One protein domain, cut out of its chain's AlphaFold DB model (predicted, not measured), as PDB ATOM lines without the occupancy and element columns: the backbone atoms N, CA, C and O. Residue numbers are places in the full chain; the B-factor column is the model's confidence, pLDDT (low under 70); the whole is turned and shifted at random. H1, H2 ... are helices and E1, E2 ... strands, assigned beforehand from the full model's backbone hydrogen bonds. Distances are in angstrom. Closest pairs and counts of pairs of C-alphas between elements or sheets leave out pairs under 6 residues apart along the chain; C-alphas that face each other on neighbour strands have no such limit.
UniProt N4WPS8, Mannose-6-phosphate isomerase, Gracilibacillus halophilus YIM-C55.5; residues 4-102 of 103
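What this domain is: This is residues 4 to 102 of the 103 residues of the protein "Mannose-6-phosphate isomerase" of Gracilibacillus halophilus YIM-C55.5 (UniProt N4WPS8). A small sheet of three parallel strands, in the order E1, E4, E5, has H2 packed over one face and the slanting H3 over the other; H1 lies between this body and the hairpin of E2 and E3 at the far end. The printed part has 99 residues, with three named helices and five named strands in the order E1 E2 E3 H1 E4 H2 E5 H3, a mixed class. It is compact, with a radius of gyration of the C-alphas of 14.0 A and spans of 40 by 31 by 18 A.

How they stand to each other: Edge strand E1, residues 4 to 7, is parallel to inner strand E4, residues 57 to 62; N 5 and O 58 are 2.9 A apart. E2, residues 28 to 31, and E3, residues 37 to 39, form an antiparallel hairpin, with N 38 and O 30 2.8 A apart. H1, residues 40 to 50, is on the sheet and touches H2, residues 63 to 73, at a steep tilt of 54 degrees; their closest C-alphas, Gln 42 and Leu 73, are 6.1 A apart. E5, residues 78 to 81, is parallel to E4, with N 79 and O 59 2.8 A apart. E4, H2 and E5 form a strand-helix-strand unit, a helix between parallel neighbour strands, with a right-handed crossover. H2 runs along the strands over E4, its height over the sheet 9.3 A. H3, residues 84 to 100, is on the opposite face at a height of 8.0 A, giving three layers, helices on both faces. Every O i to N i+4 pair is within hydrogen-bond range in H1, 5 of 7 in H2 and 8 of 13 in H3.

Where its parts are: E1 begins at C-alpha 4 (2.984, -48.995, -43.978). E4 is 16.7 A long, H1 15.3 A and H2 15.5 A. H3, 24.6 A long with a kink of 38 degrees near residue 91, ends at C-alpha 100 (-9.713, -47.560, -49.650).

The domain as a whole: The C-alphas farthest apart, Pro 16 and Ala 102, are 43.7 A apart. The printed part has no cut, and the link from E1 to E2 is long, with 20 residues. The model's pLDDT is under 70 at residues 7 to 23, 25 and 81 to 102.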
ATOM      1  N   VAL A   4       3.150 -48.051 -45.088       75.44
ATOM      2  CA  VAL A   4       2.984 -48.995 -43.978       75.44
ATOM      3  C   VAL A   4       4.357 -49.331 -43.418       75.44
ATOM      4  O   VAL A   4       5.194 -49.904 -44.115       75.44
ATOM      5  N   LEU A   5       4.599 -48.969 -42.158       78.19
ATOM      6  CA  LEU A   5       5.841 -49.289 -41.460       78.19
ATOM      7  C   LEU A   5       5.648 -50.573 -40.659       78.19
ATOM      8  O   LEU A   5       4.940 -50.595 -39.654       78.19
ATOM      9  N   LEU A   6       6.279 -51.653 -41.114       74.88
ATOM     10  CA  LEU A   6       6.231 -52.951 -40.447       74.88
ATOM     11  C   LEU A   6       7.259 -52.962 -39.308       74.88
ATOM     12  O   LEU A   6       8.455 -53.139 -39.538       74.88
ATOM     13  N   SER A   7       6.802 -52.751 -38.075       67.62
ATOM     14  CA  SER A   7       7.630 -52.864 -36.874       67.62
ATOM     15  C   SER A   7       7.399 -54.233 -36.240       67.62
ATOM     16  O   SER A   7       6.470 -54.420 -35.462       67.62
ATOM     17  N   GLY A   8       8.242 -55.208 -36.578       65.88
ATOM     18  CA  GLY A   8       8.190 -56.550 -36.000       65.88
ATOM     19  C   GLY A   8       9.545 -57.255 -36.043       65.88
ATOM     20  O   GLY A   8      10.372 -56.982 -36.911       65.88
ATOM     21  N   GLY A   9       9.790 -58.156 -35.088       64.50
ATOM     22  CA  GLY A   9      11.007 -58.970 -35.029       64.50
ATOM     23  C   GLY A   9      11.472 -59.278 -33.603       64.50
ATOM     24  O   GLY A   9      11.499 -58.405 -32.741       64.50
ATOM     25  N   SER A  10      11.914 -60.517 -33.373       58.38
ATOM     26  CA  SER A  10      12.260 -61.071 -32.049       58.38
ATOM     27  C   SER A  10      13.578 -60.569 -31.441       58.38
ATOM     28  O   SER A  10      14.055 -61.092 -30.447       58.38
ATOM     29  N   GLY A  11      14.262 -59.593 -32.043       57.81
ATOM     30  CA  GLY A  11      15.480 -59.010 -31.459       57.81
ATOM     31  C   GLY A  11      16.710 -59.933 -31.326       57.81
ATOM     32  O   GLY A  11      17.815 -59.430 -31.193       57.81
ATOM     33  N   LYS A  12      16.608 -61.256 -31.495       55.59
ATOM     34  CA  LYS A  12      17.608 -62.261 -31.057       55.59
ATOM     35  C   LYS A  12      19.066 -62.100 -31.520       55.59
ATOM     36  O   LYS A  12      19.946 -62.679 -30.901       55.59
ATOM     37  N   ARG A  13      19.365 -61.318 -32.570       59.09
ATOM     38  CA  ARG A  13      20.758 -61.142 -33.057       59.09
ATOM     39  C   ARG A  13      21.564 -59.988 -32.434       59.09
ATOM     40  O   ARG A  13      22.693 -59.805 -32.852       59.09
ATOM     41  N   LEU A  14      20.995 -59.166 -31.542       53.78
ATOM     42  CA  LEU A  14      21.735 -58.106 -30.816       53.78
ATOM     43  C   LEU A  14      21.732 -58.343 -29.298       53.78
ATOM     44  O   LEU A  14      21.857 -57.414 -28.509       53.78
ATOM     45  N   TRP A  15      21.574 -59.590 -28.871       49.91
ATOM     46  CA  TRP A  15      21.705 -59.948 -27.463       49.91
ATOM     47  C   TRP A  15      23.131 -59.621 -26.958       49.91
ATOM     48  O   TRP A  15      24.081 -59.900 -27.694       49.91
ATOM     49  N   PRO A  16      23.325 -59.021 -25.762       58.00
ATOM     50  CA  PRO A  16      22.346 -58.746 -24.696       58.00
ATOM     51  C   PRO A  16      21.612 -57.393 -24.793       58.00
ATOM     52  O   PRO A  16      20.798 -57.076 -23.931       58.00
ATOM     53  N   LEU A  17      21.869 -56.579 -25.820       51.44
ATOM     54  CA  LEU A  17      21.284 -55.237 -25.961       51.44
ATOM     55  C   LEU A  17      19.800 -55.254 -26.355       51.44
ATOM     56  O   LEU A  17      19.090 -54.288 -26.095       51.44
ATOM     57  N   SER A  18      19.326 -56.338 -26.964       55.66
ATOM     58  CA  SER A  18      17.925 -56.525 -27.358       55.66
ATOM     59  C   SER A  18      17.345 -57.808 -26.775       55.66
ATOM     60  O   SER A  18      18.012 -58.844 -26.767       55.66
ATOM     61  N   ASN A  19      16.076 -57.762 -26.388       61.78
ATOM     62  CA  ASN A  19      15.285 -58.928 -25.997       61.78
ATOM     63  C   ASN A  19      13.933 -58.903 -26.732       61.78
ATOM     64  O   ASN A  19      13.658 -57.961 -27.476       61.78
ATOM     65  N   ASP A  20      13.106 -59.935 -26.553       58.53
ATOM     66  CA  ASP A  20      11.815 -60.051 -27.251       58.53
ATOM     67  C   ASP A  20      10.869 -58.864 -26.939       58.53
ATOM     68  O   ASP A  20      10.000 -58.532 -27.741       58.53
ATOM     69  N   THR A  21      11.086 -58.169 -25.814       54.56
ATOM     70  CA  THR A  21      10.341 -56.973 -25.384       54.56
ATOM     71  C   THR A  21      10.962 -55.654 -25.869       54.56
ATOM     72  O   THR A  21      10.245 -54.685 -26.089       54.56
ATOM     73  N   ARG A  22      12.290 -55.593 -26.050       60.25
ATOM     74  CA  ARG A  22      13.094 -54.460 -26.549       60.25
ATOM     75  C   ARG A  22      13.695 -54.827 -27.897       60.25
ATOM     76  O   ARG A  22      14.878 -55.165 -28.017       60.25
ATOM     77  N   SER A  23      12.853 -54.756 -28.919       64.38
ATOM     78  CA  SER A  23      13.255 -54.996 -30.298       64.38
ATOM     79  C   SER A  23      14.287 -53.956 -30.765       64.38
ATOM     80  O   SER A  23      14.320 -52.811 -30.311       64.38
ATOM     81  N   LYS A  24      15.155 -54.368 -31.693       71.31
ATOM     82  CA  LYS A  24      16.349 -53.618 -32.130       71.31
ATOM     83  C   LYS A  24      16.049 -52.208 -32.632       71.31
ATOM     84  O   LYS A  24      16.870 -51.313 -32.463       71.31
ATOM     85  N   GLN A  25      14.883 -52.015 -33.242       67.88
ATOM     86  CA  GLN A  25      14.450 -50.743 -33.810       67.88
ATOM     87  C   GLN A  25      14.181 -49.659 -32.754       67.88
ATOM     88  O   GLN A  25      14.170 -48.478 -33.096       67.88
ATOM     89  N   PHE A  26      14.025 -50.047 -31.485       75.00
ATOM     90  CA  PHE A  26      13.760 -49.147 -30.362       75.00
ATOM     91  C   PHE A  26      15.009 -48.830 -29.528       75.00
ATOM     92  O   PHE A  26      14.927 -48.070 -28.562       75.00
ATOM     93  N   LEU A  27      16.172 -49.383 -29.890       77.56
ATOM     94  CA  LEU A  27      17.435 -49.086 -29.219       77.56
ATOM     95  C   LEU A  27      17.947 -47.706 -29.631       77.56
ATOM     96  O   LEU A  27      18.186 -47.452 -30.810       77.56
ATOM     97  N   LYS A  28      18.148 -46.833 -28.642       81.44
ATOM     98  CA  LYS A  28      18.711 -45.490 -28.817       81.44
ATOM     99  C   LYS A  28      20.233 -45.556 -28.943       81.44
ATOM    100  O   LYS A  28      20.954 -45.282 -27.991       81.44
ATOM    101  N   LEU A  29      20.707 -46.004 -30.100       83.44
ATOM    102  CA  LEU A  29      22.138 -46.163 -30.395       83.44
ATOM    103  C   LEU A  29      22.653 -45.143 -31.413       83.44
ATOM    104  O   LEU A  29      23.850 -45.099 -31.680       83.44
ATOM    105  N   LEU A  30      21.767 -44.345 -32.008       83.00
ATOM    106  CA  LEU A  30      22.117 -43.449 -33.100       83.00
ATOM    107  C   LEU A  30      22.167 -42.017 -32.596       83.00
ATOM    108  O   LEU A  30      21.238 -41.569 -31.935       83.00
ATOM    109  N   LYS A  31      23.214 -41.283 -32.963       87.06
ATOM    110  CA  LYS A  31      23.278 -39.840 -32.723       87.06
ATOM    111  C   LYS A  31      22.387 -39.096 -33.709       87.06
ATOM    112  O   LYS A  31      22.510 -39.310 -34.917       87.06
ATOM    113  N   SER A  32      21.484 -38.282 -33.185       84.12
ATOM    114  CA  SER A  32      20.642 -37.340 -33.918       84.12
ATOM    115  C   SER A  32      21.419 -36.052 -34.241       84.12
ATOM    116  O   SER A  32      22.557 -35.871 -33.805       84.12
ATOM    117  N   ASP A  33      20.808 -35.160 -35.023       83.12
ATOM    118  CA  ASP A  33      21.385 -33.876 -35.453       83.12
ATOM    119  C   ASP A  33      21.632 -32.921 -34.257       83.12
ATOM    120  O   ASP A  33      22.429 -31.995 -34.354       83.12
ATOM    121  N   ASP A  34      20.960 -33.164 -33.127       84.81
ATOM    122  CA  ASP A  34      21.084 -32.457 -31.844       84.81
ATOM    123  C   ASP A  34      22.038 -33.164 -30.853       84.81
ATOM    124  O   ASP A  34      22.022 -32.871 -29.660       84.81
ATOM    125  N   ASP A  35      22.838 -34.124 -31.337       84.06
ATOM    126  CA  ASP A  35      23.745 -34.999 -30.567       84.06
ATOM    127  C   ASP A  35      23.048 -35.853 -29.483       84.06
ATOM    128  O   ASP A  35      23.699 -36.527 -28.680       84.06
ATOM    129  N   SER A  36      21.709 -35.899 -29.488       87.62
ATOM    130  CA  SER A  36      20.928 -36.800 -28.642       87.62
ATOM    131  C   SER A  36      20.909 -38.222 -29.213       87.62
ATOM    132  O   SER A  36      21.089 -38.441 -30.414       87.62
ATOM    133  N   LEU A  37      20.688 -39.223 -28.356       88.19
ATOM    134  CA  LEU A  37      20.523 -40.604 -28.808       88.19
ATOM    135  C   LEU A  37      19.069 -40.866 -29.222       88.19
ATOM    136  O   LEU A  37      18.157 -40.826 -28.391       88.19
ATOM    137  N   GLU A  38      18.865 -41.214 -30.491       88.75
ATOM    138  CA  GLU A  38      17.582 -41.617 -31.066       88.75
ATOM    139  C   GLU A  38      17.591 -43.095 -31.482       88.75
ATOM    140  O   GLU A  38      18.631 -43.689 -31.798       88.75
ATOM    141  N   SER A  39      16.415 -43.718 -31.456       88.25
ATOM    142  CA  SER A  39      16.223 -45.057 -32.004       88.25
ATOM    143  C   SER A  39      16.016 -45.025 -33.516       88.25
ATOM    144  O   SER A  39      15.704 -43.984 -34.101       88.25
ATOM    145  N   MET A  40      16.152 -46.180 -34.178       86.31
ATOM    146  CA  MET A  40      15.848 -46.262 -35.609       86.31
ATOM    147  C   MET A  40      14.393 -45.883 -35.905       86.31
ATOM    148  O   MET A  40      14.132 -45.188 -36.885       86.31
ATOM    149  N   ALA A  41      13.454 -46.305 -35.053       86.94
ATOM    150  CA  ALA A  41      12.047 -45.943 -35.189       86.94
ATOM    151  C   ALA A  41      11.855 -44.419 -35.121       86.94
ATOM    152  O   ALA A  41      11.177 -43.844 -35.972       86.94
ATOM    153  N   GLN A  42      12.506 -43.758 -34.158       88.88
ATOM    154  CA  GLN A  42      12.457 -42.301 -34.005       88.88
ATOM    155  C   GLN A  42      13.039 -41.579 -35.220       88.88
ATOM    156  O   GLN A  42      12.411 -40.659 -35.743       88.88
ATOM    157  N   ARG A  43      14.183 -42.047 -35.728       89.38
ATOM    158  CA  ARG A  43      14.825 -41.488 -36.921       89.38
ATOM    159  C   ARG A  43      13.933 -41.564 -38.153       89.38
ATOM    160  O   ARG A  43      13.757 -40.559 -38.837       89.38
ATOM    161  N   VAL A  44      13.370 -42.740 -38.439       89.12
ATOM    162  CA  VAL A  44      12.491 -42.924 -39.605       89.12
ATOM    163  C   VAL A  44      11.244 -42.058 -39.462       89.12
ATOM    164  O   VAL A  44      10.884 -41.349 -40.397       89.12
ATOM    165  N   TRP A  45      10.630 -42.022 -38.279       89.75
ATOM    166  CA  TRP A  45       9.465 -41.174 -38.035       89.75
ATOM    167  C   TRP A  45       9.771 -39.679 -38.200       89.75
ATOM    168  O   TRP A  45       9.004 -38.946 -38.822       89.75
ATOM    169  N   ARG A  46      10.932 -39.219 -37.718       89.75
ATOM    170  CA  ARG A  46      11.413 -37.845 -37.911       89.75
ATOM    171  C   ARG A  46      11.601 -37.510 -39.391       89.75
ATOM    172  O   ARG A  46      11.228 -36.419 -39.814       89.75
ATOM    173  N   GLN A  47      12.150 -38.431 -40.180       89.88
ATOM    174  CA  GLN A  47      12.297 -38.263 -41.629       89.88
ATOM    175  C   GLN A  47      10.937 -38.210 -42.335       89.88
ATOM    176  O   GLN A  47      10.738 -37.362 -43.199       89.88
ATOM    177  N   LEU A  48       9.980 -39.047 -41.925       89.00
ATOM    178  CA  LEU A  48       8.616 -39.017 -42.461       89.00
ATOM    179  C   LEU A  48       7.917 -37.687 -42.181       89.00
ATOM    180  O   LEU A  48       7.331 -37.119 -43.100       89.00
ATOM    181  N   LYS A  49       8.050 -37.155 -40.960       88.38
ATOM    182  CA  LYS A  49       7.550 -35.821 -40.600       88.38
ATOM    183  C   LYS A  49       8.205 -34.717 -41.426       88.38
ATOM    184  O   LYS A  49       7.508 -33.864 -41.958       88.38
ATOM    185  N   LYS A  50       9.534 -34.748 -41.590       88.94
ATOM    186  CA  LYS A  50      10.257 -33.774 -42.432       88.94
ATOM    187  C   LYS A  50       9.784 -33.795 -43.893       88.94
ATOM    188  O   LYS A  50       9.824 -32.761 -44.549       88.94
ATOM    189  N   SER A  51       9.320 -34.945 -44.380       87.88
ATOM    190  CA  SER A  51       8.787 -35.117 -45.737       87.88
ATOM    191  C   SER A  51       7.264 -34.939 -45.843       87.88
ATOM    192  O   SER A  51       6.722 -35.163 -46.923       87.88
ATOM    193  N   ASN A  52       6.561 -34.566 -44.762       87.88
ATOM    194  CA  ASN A  52       5.090 -34.485 -44.688       87.88
ATOM    195  C   ASN A  52       4.366 -35.788 -45.099       87.88
ATOM    196  O   ASN A  52       3.270 -35.768 -45.660       87.88
ATOM    197  N   LEU A  53       4.996 -36.942 -44.856       85.56
ATOM    198  CA  LEU A  53       4.442 -38.269 -45.161       85.56
ATOM    199  C   LEU A  53       3.871 -38.972 -43.925       85.56
ATOM    200  O   LEU A  53       3.240 -40.021 -44.049       85.56
ATOM    201  N   ASP A  54       4.079 -38.408 -42.739       83.62
ATOM    202  CA  ASP A  54       3.590 -38.926 -41.461       83.62
ATOM    203  C   ASP A  54       2.061 -39.049 -41.435       83.62
ATOM    204  O   ASP A  54       1.544 -40.070 -40.992       83.62
ATOM    205  N   GLN A  55       1.346 -38.085 -42.023       83.25
ATOM    206  CA  GLN A  55      -0.123 -38.087 -42.120       83.25
ATOM    207  C   GLN A  55      -0.678 -39.254 -42.953       83.25
ATOM    208  O   GLN A  55      -1.826 -39.656 -42.793       83.25
ATOM    209  N   ASN A  56       0.146 -39.812 -43.842       84.00
ATOM    210  CA  ASN A  56      -0.212 -40.934 -44.704       84.00
ATOM    211  C   ASN A  56       0.500 -42.233 -44.304       84.00
ATOM    212  O   ASN A  56       0.495 -43.191 -45.082       84.00
ATOM    213  N   THR A  57       1.142 -42.270 -43.134       84.62
ATOM    214  CA  THR A  57       1.873 -43.441 -42.647       84.62
ATOM    215  C   THR A  57       1.130 -44.107 -41.500       84.62
ATOM    216  O   THR A  57       0.733 -43.455 -40.539       84.62
ATOM    217  N   VAL A  58       1.018 -45.431 -41.564       84.44
ATOM    218  CA  VAL A  58       0.512 -46.258 -40.466       84.44
ATOM    219  C   VAL A  58       1.575 -47.269 -40.055       84.44
ATOM    220  O   VAL A  58       2.240 -47.873 -40.896       84.44
ATOM    221  N   ILE A  59       1.753 -47.456 -38.750       84.62
ATOM    222  CA  ILE A  59       2.701 -48.423 -38.195       84.62
ATOM    223  C   ILE A  59       1.948 -49.713 -37.872       84.62
ATOM    224  O   ILE A  59       0.998 -49.697 -37.098       84.62
ATOM    225  N   SER A  60       2.378 -50.837 -38.436       83.94
ATOM    226  CA  SER A  60       1.853 -52.159 -38.088       83.94
ATOM    227  C   SER A  60       2.801 -52.855 -37.119       83.94
ATOM    228  O   SER A  60       4.000 -52.960 -37.389       83.94
ATOM    229  N   THR A  61       2.280 -53.288 -35.971       80.75
ATOM    230  CA  THR A  61       3.077 -53.828 -34.860       80.75
ATOM    231  C   THR A  61       2.282 -54.834 -34.024       80.75
ATOM    232  O   THR A  61       1.060 -54.922 -34.135       80.75
ATOM    233  N   SER A  62       2.951 -55.585 -33.145       77.50
ATOM    234  CA  SER A  62       2.276 -56.442 -32.158       77.50
ATOM    235  C   SER A  62       1.824 -55.660 -30.921       77.50
ATOM    236  O   SER A  62       2.392 -54.617 -30.580       77.50
ATOM    237  N   GLN A  63       0.829 -56.193 -30.202       77.75
ATOM    238  CA  GLN A  63       0.327 -55.604 -28.951       77.75
ATOM    239  C   GLN A  63       1.446 -55.360 -27.923       77.75
ATOM    240  O   GLN A  63       1.459 -54.326 -27.262       77.75
ATOM    241  N   ALA A  64       2.411 -56.280 -27.829       75.31
ATOM    242  CA  ALA A  64       3.539 -56.183 -26.901       75.31
ATOM    243  C   ALA A  64       4.454 -54.975 -27.176       75.31
ATOM    244  O   ALA A  64       5.122 -54.483 -26.271       75.31
ATOM    245  N   GLN A  65       4.482 -54.479 -28.416       76.44
ATOM    246  CA  GLN A  65       5.342 -53.371 -28.842       76.44
ATOM    247  C   GLN A  65       4.601 -52.028 -28.908       76.44
ATOM    248  O   GLN A  65       5.241 -50.985 -29.047       76.44
ATOM    249  N   LEU A  66       3.267 -52.023 -28.780       81.94
ATOM    250  CA  LEU A  66       2.444 -50.811 -28.860       81.94
ATOM    251  C   LEU A  66       2.869 -49.755 -27.831       81.94
ATOM    252  O   LEU A  66       3.027 -48.582 -28.170       81.94
ATOM    253  N   GLU A  67       3.068 -50.168 -26.580       81.75
ATOM    254  CA  GLU A  67       3.457 -49.266 -25.492       81.75
ATOM    255  C   GLU A  67       4.851 -48.663 -25.728       81.75
ATOM    256  O   GLU A  67       5.085 -47.469 -25.519       81.75
ATOM    257  N   MET A  68       5.770 -49.461 -26.274       81.88
ATOM    258  CA  MET A  68       7.105 -48.998 -26.644       81.88
ATOM    259  C   MET A  68       7.070 -47.990 -27.797       81.88
ATOM    260  O   MET A  68       7.775 -46.985 -27.759       81.88
ATOM    261  N   ILE A  69       6.220 -48.217 -28.801       84.62
ATOM    262  CA  ILE A  69       6.030 -47.281 -29.914       84.62
ATOM    263  C   ILE A  69       5.475 -45.953 -29.407       84.62
ATOM    264  O   ILE A  69       6.050 -44.907 -29.703       84.62
ATOM    265  N   ARG A  70       4.414 -45.988 -28.594       86.06
ATOM    266  CA  ARG A  70       3.794 -44.774 -28.044       86.06
ATOM    267  C   ARG A  70       4.751 -43.983 -27.156       86.06
ATOM    268  O   ARG A  70       4.811 -42.763 -27.263       86.06
ATOM    269  N   SER A  71       5.547 -44.663 -26.331       85.12
ATOM    270  CA  SER A  71       6.530 -43.991 -25.469       85.12
ATOM    271  C   SER A  71       7.688 -43.332 -26.235       85.12
ATOM    272  O   SER A  71       8.272 -42.375 -25.731       85.12
ATOM    273  N   GLN A  72       8.030 -43.799 -27.444       85.56
ATOM    274  CA  GLN A  72       9.129 -43.229 -28.240       85.56
ATOM    275  C   GLN A  72       8.688 -42.257 -29.338       85.56
ATOM    276  O   GLN A  72       9.420 -41.305 -29.619       85.56
ATOM    277  N   LEU A  73       7.554 -42.524 -29.991       86.50
ATOM    278  CA  LEU A  73       7.060 -41.770 -31.149       86.50
ATOM    279  C   LEU A  73       5.890 -40.836 -30.810       86.50
ATOM    280  O   LEU A  73       5.574 -39.956 -31.616       86.50
ATOM    281  N   GLY A  74       5.285 -40.994 -29.630       86.12
ATOM    282  CA  GLY A  74       4.086 -40.272 -29.215       86.12
ATOM    283  C   GLY A  74       2.808 -40.897 -29.773       86.12
ATOM    284  O   GLY A  74       2.745 -42.103 -30.024       86.12
ATOM    285  N   ASP A  75       1.782 -40.070 -29.957       82.38
ATOM    286  CA  ASP A  75       0.519 -40.502 -30.551       82.38
ATOM    287  C   ASP A  75       0.678 -40.619 -32.073       82.38
ATOM    288  O   ASP A  75       0.760 -39.623 -32.794       82.38
ATOM    289  N   VAL A  76       0.832 -41.856 -32.546       85.19
ATOM    290  CA  VAL A  76       1.046 -42.190 -33.958       85.19
ATOM    291  C   VAL A  76      -0.011 -43.190 -34.424       85.19
ATOM    292  O   VAL A  76      -0.474 -43.998 -33.613       85.19
ATOM    293  N   PRO A  77      -0.392 -43.195 -35.714       82.12
ATOM    294  CA  PRO A  77      -1.343 -44.172 -36.235       82.12
ATOM    295  C   PRO A  77      -0.740 -45.582 -36.168       82.12
ATOM    296  O   PRO A  77       0.223 -45.887 -36.878       82.12
ATOM    297  N   VAL A  78      -1.294 -46.447 -35.313       82.69
ATOM    298  CA  VAL A  78      -0.829 -47.830 -35.133       82.69
ATOM    299  C   VAL A  78      -1.953 -48.824 -35.402       82.69
ATOM    300  O   VAL A  78      -3.044 -48.705 -34.848       82.69
ATOM    301  N   ILE A  79      -1.653 -49.852 -36.193       81.75
ATOM    302  CA  ILE A  79      -2.462 -51.061 -36.330       81.75
ATOM    303  C   ILE A  79      -1.791 -52.164 -35.517       81.75
ATOM    304  O   ILE A  79      -0.642 -52.536 -35.764       81.75
ATOM    305  N   THR A  80      -2.516 -52.679 -34.527       74.38
ATOM    306  CA  THR A  80      -2.053 -53.781 -33.684       74.38
ATOM    307  C   THR A  80      -2.541 -55.115 -34.218       74.38
ATOM    308  O   THR A  80      -3.750 -55.322 -34.373       74.38
ATOM    309  N   GLU A  81      -1.610 -56.040 -34.415       67.31
ATOM    310  CA  GLU A  81      -1.903 -57.424 -34.771       67.31
ATOM    311  C   GLU A  81      -1.747 -58.355 -33.561       67.31
ATOM    312  O   GLU A  81      -0.839 -58.202 -32.739       67.31
ATOM    313  N   GLN A  82      -2.646 -59.339 -33.453       56.25
ATOM    314  CA  GLN A  82      -2.665 -60.313 -32.351       56.25
ATOM    315  C   GLN A  82      -1.558 -61.378 -32.474       56.25
ATOM    316  O   GLN A  82      -1.227 -62.030 -31.488       56.25
ATOM    317  N   LEU A  83      -0.967 -61.562 -33.665       54.56
ATOM    318  CA  LEU A  83       0.016 -62.614 -33.947       54.56
ATOM    319  C   LEU A  83       1.238 -62.061 -34.694       54.56
ATOM    320  O   LEU A  83       1.137 -61.613 -35.834       54.56
ATOM    321  N   GLU A  84       2.425 -62.189 -34.093       54.28
ATOM    322  CA  GLU A  84       3.699 -61.692 -34.652       54.28
ATOM    323  C   GLU A  84       4.089 -62.342 -35.992       54.28
ATOM    324  O   GLU A  84       4.877 -61.791 -36.758       54.28
ATOM    325  N   ARG A  85       3.541 -63.527 -36.286       46.34
ATOM    326  CA  ARG A  85       3.935 -64.359 -37.434       46.34
ATOM    327  C   ARG A  85       3.253 -63.975 -38.750       46.34
ATOM    328  O   ARG A  85       3.732 -64.371 -39.807       46.34
ATOM    329  N   TYR A  86       2.168 -63.203 -38.696       49.03
ATOM    330  CA  TYR A  86       1.335 -62.886 -39.862       49.03
ATOM    331  C   TYR A  86       1.145 -61.388 -40.078       49.03
ATOM    332  O   TYR A  86       0.160 -60.983 -40.696       49.03
ATOM    333  N   ILE A  87       2.112 -60.570 -39.642       55.19
ATOM    334  CA  ILE A  87       2.110 -59.127 -39.914       55.19
ATOM    335  C   ILE A  87       1.913 -58.876 -41.422       55.19
ATOM    336  O   ILE A  87       1.222 -57.944 -41.786       55.19
ATOM    337  N   SER A  88       2.394 -59.746 -42.320       53.47
ATOM    338  CA  SER A  88       2.181 -59.575 -43.767       53.47
ATOM    339  C   SER A  88       0.732 -59.788 -44.243       53.47
ATOM    340  O   SER A  88       0.251 -58.998 -45.050       53.47
ATOM    341  N   CYS A  89       0.032 -60.841 -43.807       52.16
ATOM    342  CA  CYS A  89      -1.299 -61.166 -44.355       52.16
ATOM    343  C   CYS A  89      -2.429 -60.417 -43.645       52.16
ATOM    344  O   CYS A  89      -3.376 -59.964 -44.284       52.16
ATOM    345  N   TYR A  90      -2.328 -60.268 -42.326       52.47
ATOM    346  CA  TYR A  90      -3.373 -59.635 -41.525       52.47
ATOM    347  C   TYR A  90      -3.336 -58.106 -41.642       52.47
ATOM    348  O   TYR A  90      -4.381 -57.477 -41.823       52.47
ATOM    349  N   CYS A  91      -2.129 -57.522 -41.701       55.59
ATOM    350  CA  CYS A  91      -1.971 -56.094 -41.958       55.59
ATOM    351  C   CYS A  91      -2.565 -55.707 -43.310       55.59
ATOM    352  O   CYS A  91      -3.142 -54.632 -43.408       55.59
ATOM    353  N   PHE A  92      -2.477 -56.559 -44.338       57.75
ATOM    354  CA  PHE A  92      -3.099 -56.263 -45.627       57.75
ATOM    355  C   PHE A  92      -4.625 -56.173 -45.493       57.75
ATOM    356  O   PHE A  92      -5.209 -55.183 -45.914       57.75
ATOM    357  N   SER A  93      -5.263 -57.129 -44.808       59.25
ATOM    358  CA  SER A  93      -6.716 -57.118 -44.588       59.25
ATOM    359  C   SER A  93      -7.203 -55.924 -43.760       59.25
ATOM    360  O   SER A  93      -8.272 -55.395 -44.057       59.25
ATOM    361  N   LYS A  94      -6.447 -55.478 -42.748       60.06
ATOM    362  CA  LYS A  94      -6.822 -54.315 -41.923       60.06
ATOM    363  C   LYS A  94      -6.403 -52.971 -42.508       60.06
ATOM    364  O   LYS A  94      -7.082 -51.976 -42.269       60.06
ATOM    365  N   CYS A  95      -5.323 -52.931 -43.284       59.94
ATOM    366  CA  CYS A  95      -4.936 -51.733 -44.022       59.94
ATOM    367  C   CYS A  95      -5.859 -51.492 -45.205       59.94
ATOM    368  O   CYS A  95      -6.116 -50.335 -45.486       59.94
ATOM    369  N   LEU A  96      -6.377 -52.527 -45.874       59.56
ATOM    370  CA  LEU A  96      -7.200 -52.376 -47.078       59.56
ATOM    371  C   LEU A  96      -8.379 -51.391 -46.892       59.56
ATOM    372  O   LEU A  96      -8.426 -50.415 -47.631       59.56
ATOM    373  N   PRO A  97      -9.227 -51.484 -45.845       59.62
ATOM    374  CA  PRO A  97     -10.269 -50.482 -45.622       59.62
ATOM    375  C   PRO A  97      -9.723 -49.073 -45.353       59.62
ATOM    376  O   PRO A  97     -10.337 -48.097 -45.769       59.62
ATOM    377  N   ILE A  98      -8.569 -48.936 -44.691       60.25
ATOM    378  CA  ILE A  98      -7.917 -47.637 -44.435       60.25
ATOM    379  C   ILE A  98      -7.318 -47.072 -45.733       60.25
ATOM    380  O   ILE A  98      -7.364 -45.866 -45.953       60.25
ATOM    381  N   LEU A  99      -6.792 -47.943 -46.600       55.28
ATOM    382  CA  LEU A  99      -6.247 -47.654 -47.928       55.28
ATOM    383  C   LEU A  99      -7.341 -47.349 -48.970       55.28
ATOM    384  O   LEU A  99      -7.040 -46.641 -49.929       55.28
ATOM    385  N   ASP A 100      -8.585 -47.767 -48.731       54.66
ATOM    386  CA  ASP A 100      -9.713 -47.560 -49.650       54.66
ATOM    387  C   ASP A 100     -10.648 -46.402 -49.235       54.66
ATOM    388  O   ASP A 100     -11.301 -45.805 -50.083       54.66
ATOM    389  N   SER A 101     -10.687 -46.009 -47.954       54.12
ATOM    390  CA  SER A 101     -11.638 -45.003 -47.420       54.12
ATOM    391  C   SER A 101     -11.216 -43.524 -47.538       54.12
ATOM    392  O   SER A 101     -11.765 -42.676 -46.842       54.12
ATOM    393  N   ALA A 102     -10.265 -43.177 -48.415       48.62
ATOM    394  CA  ALA A 102      -9.998 -41.766 -48.754       48.62
ATOM    395  C   ALA A 102      -9.919 -41.536 -50.265       48.62
ATOM    396  O   ALA A 102      -8.893 -41.090 -50.785       48.62
TER     397      ALA A 102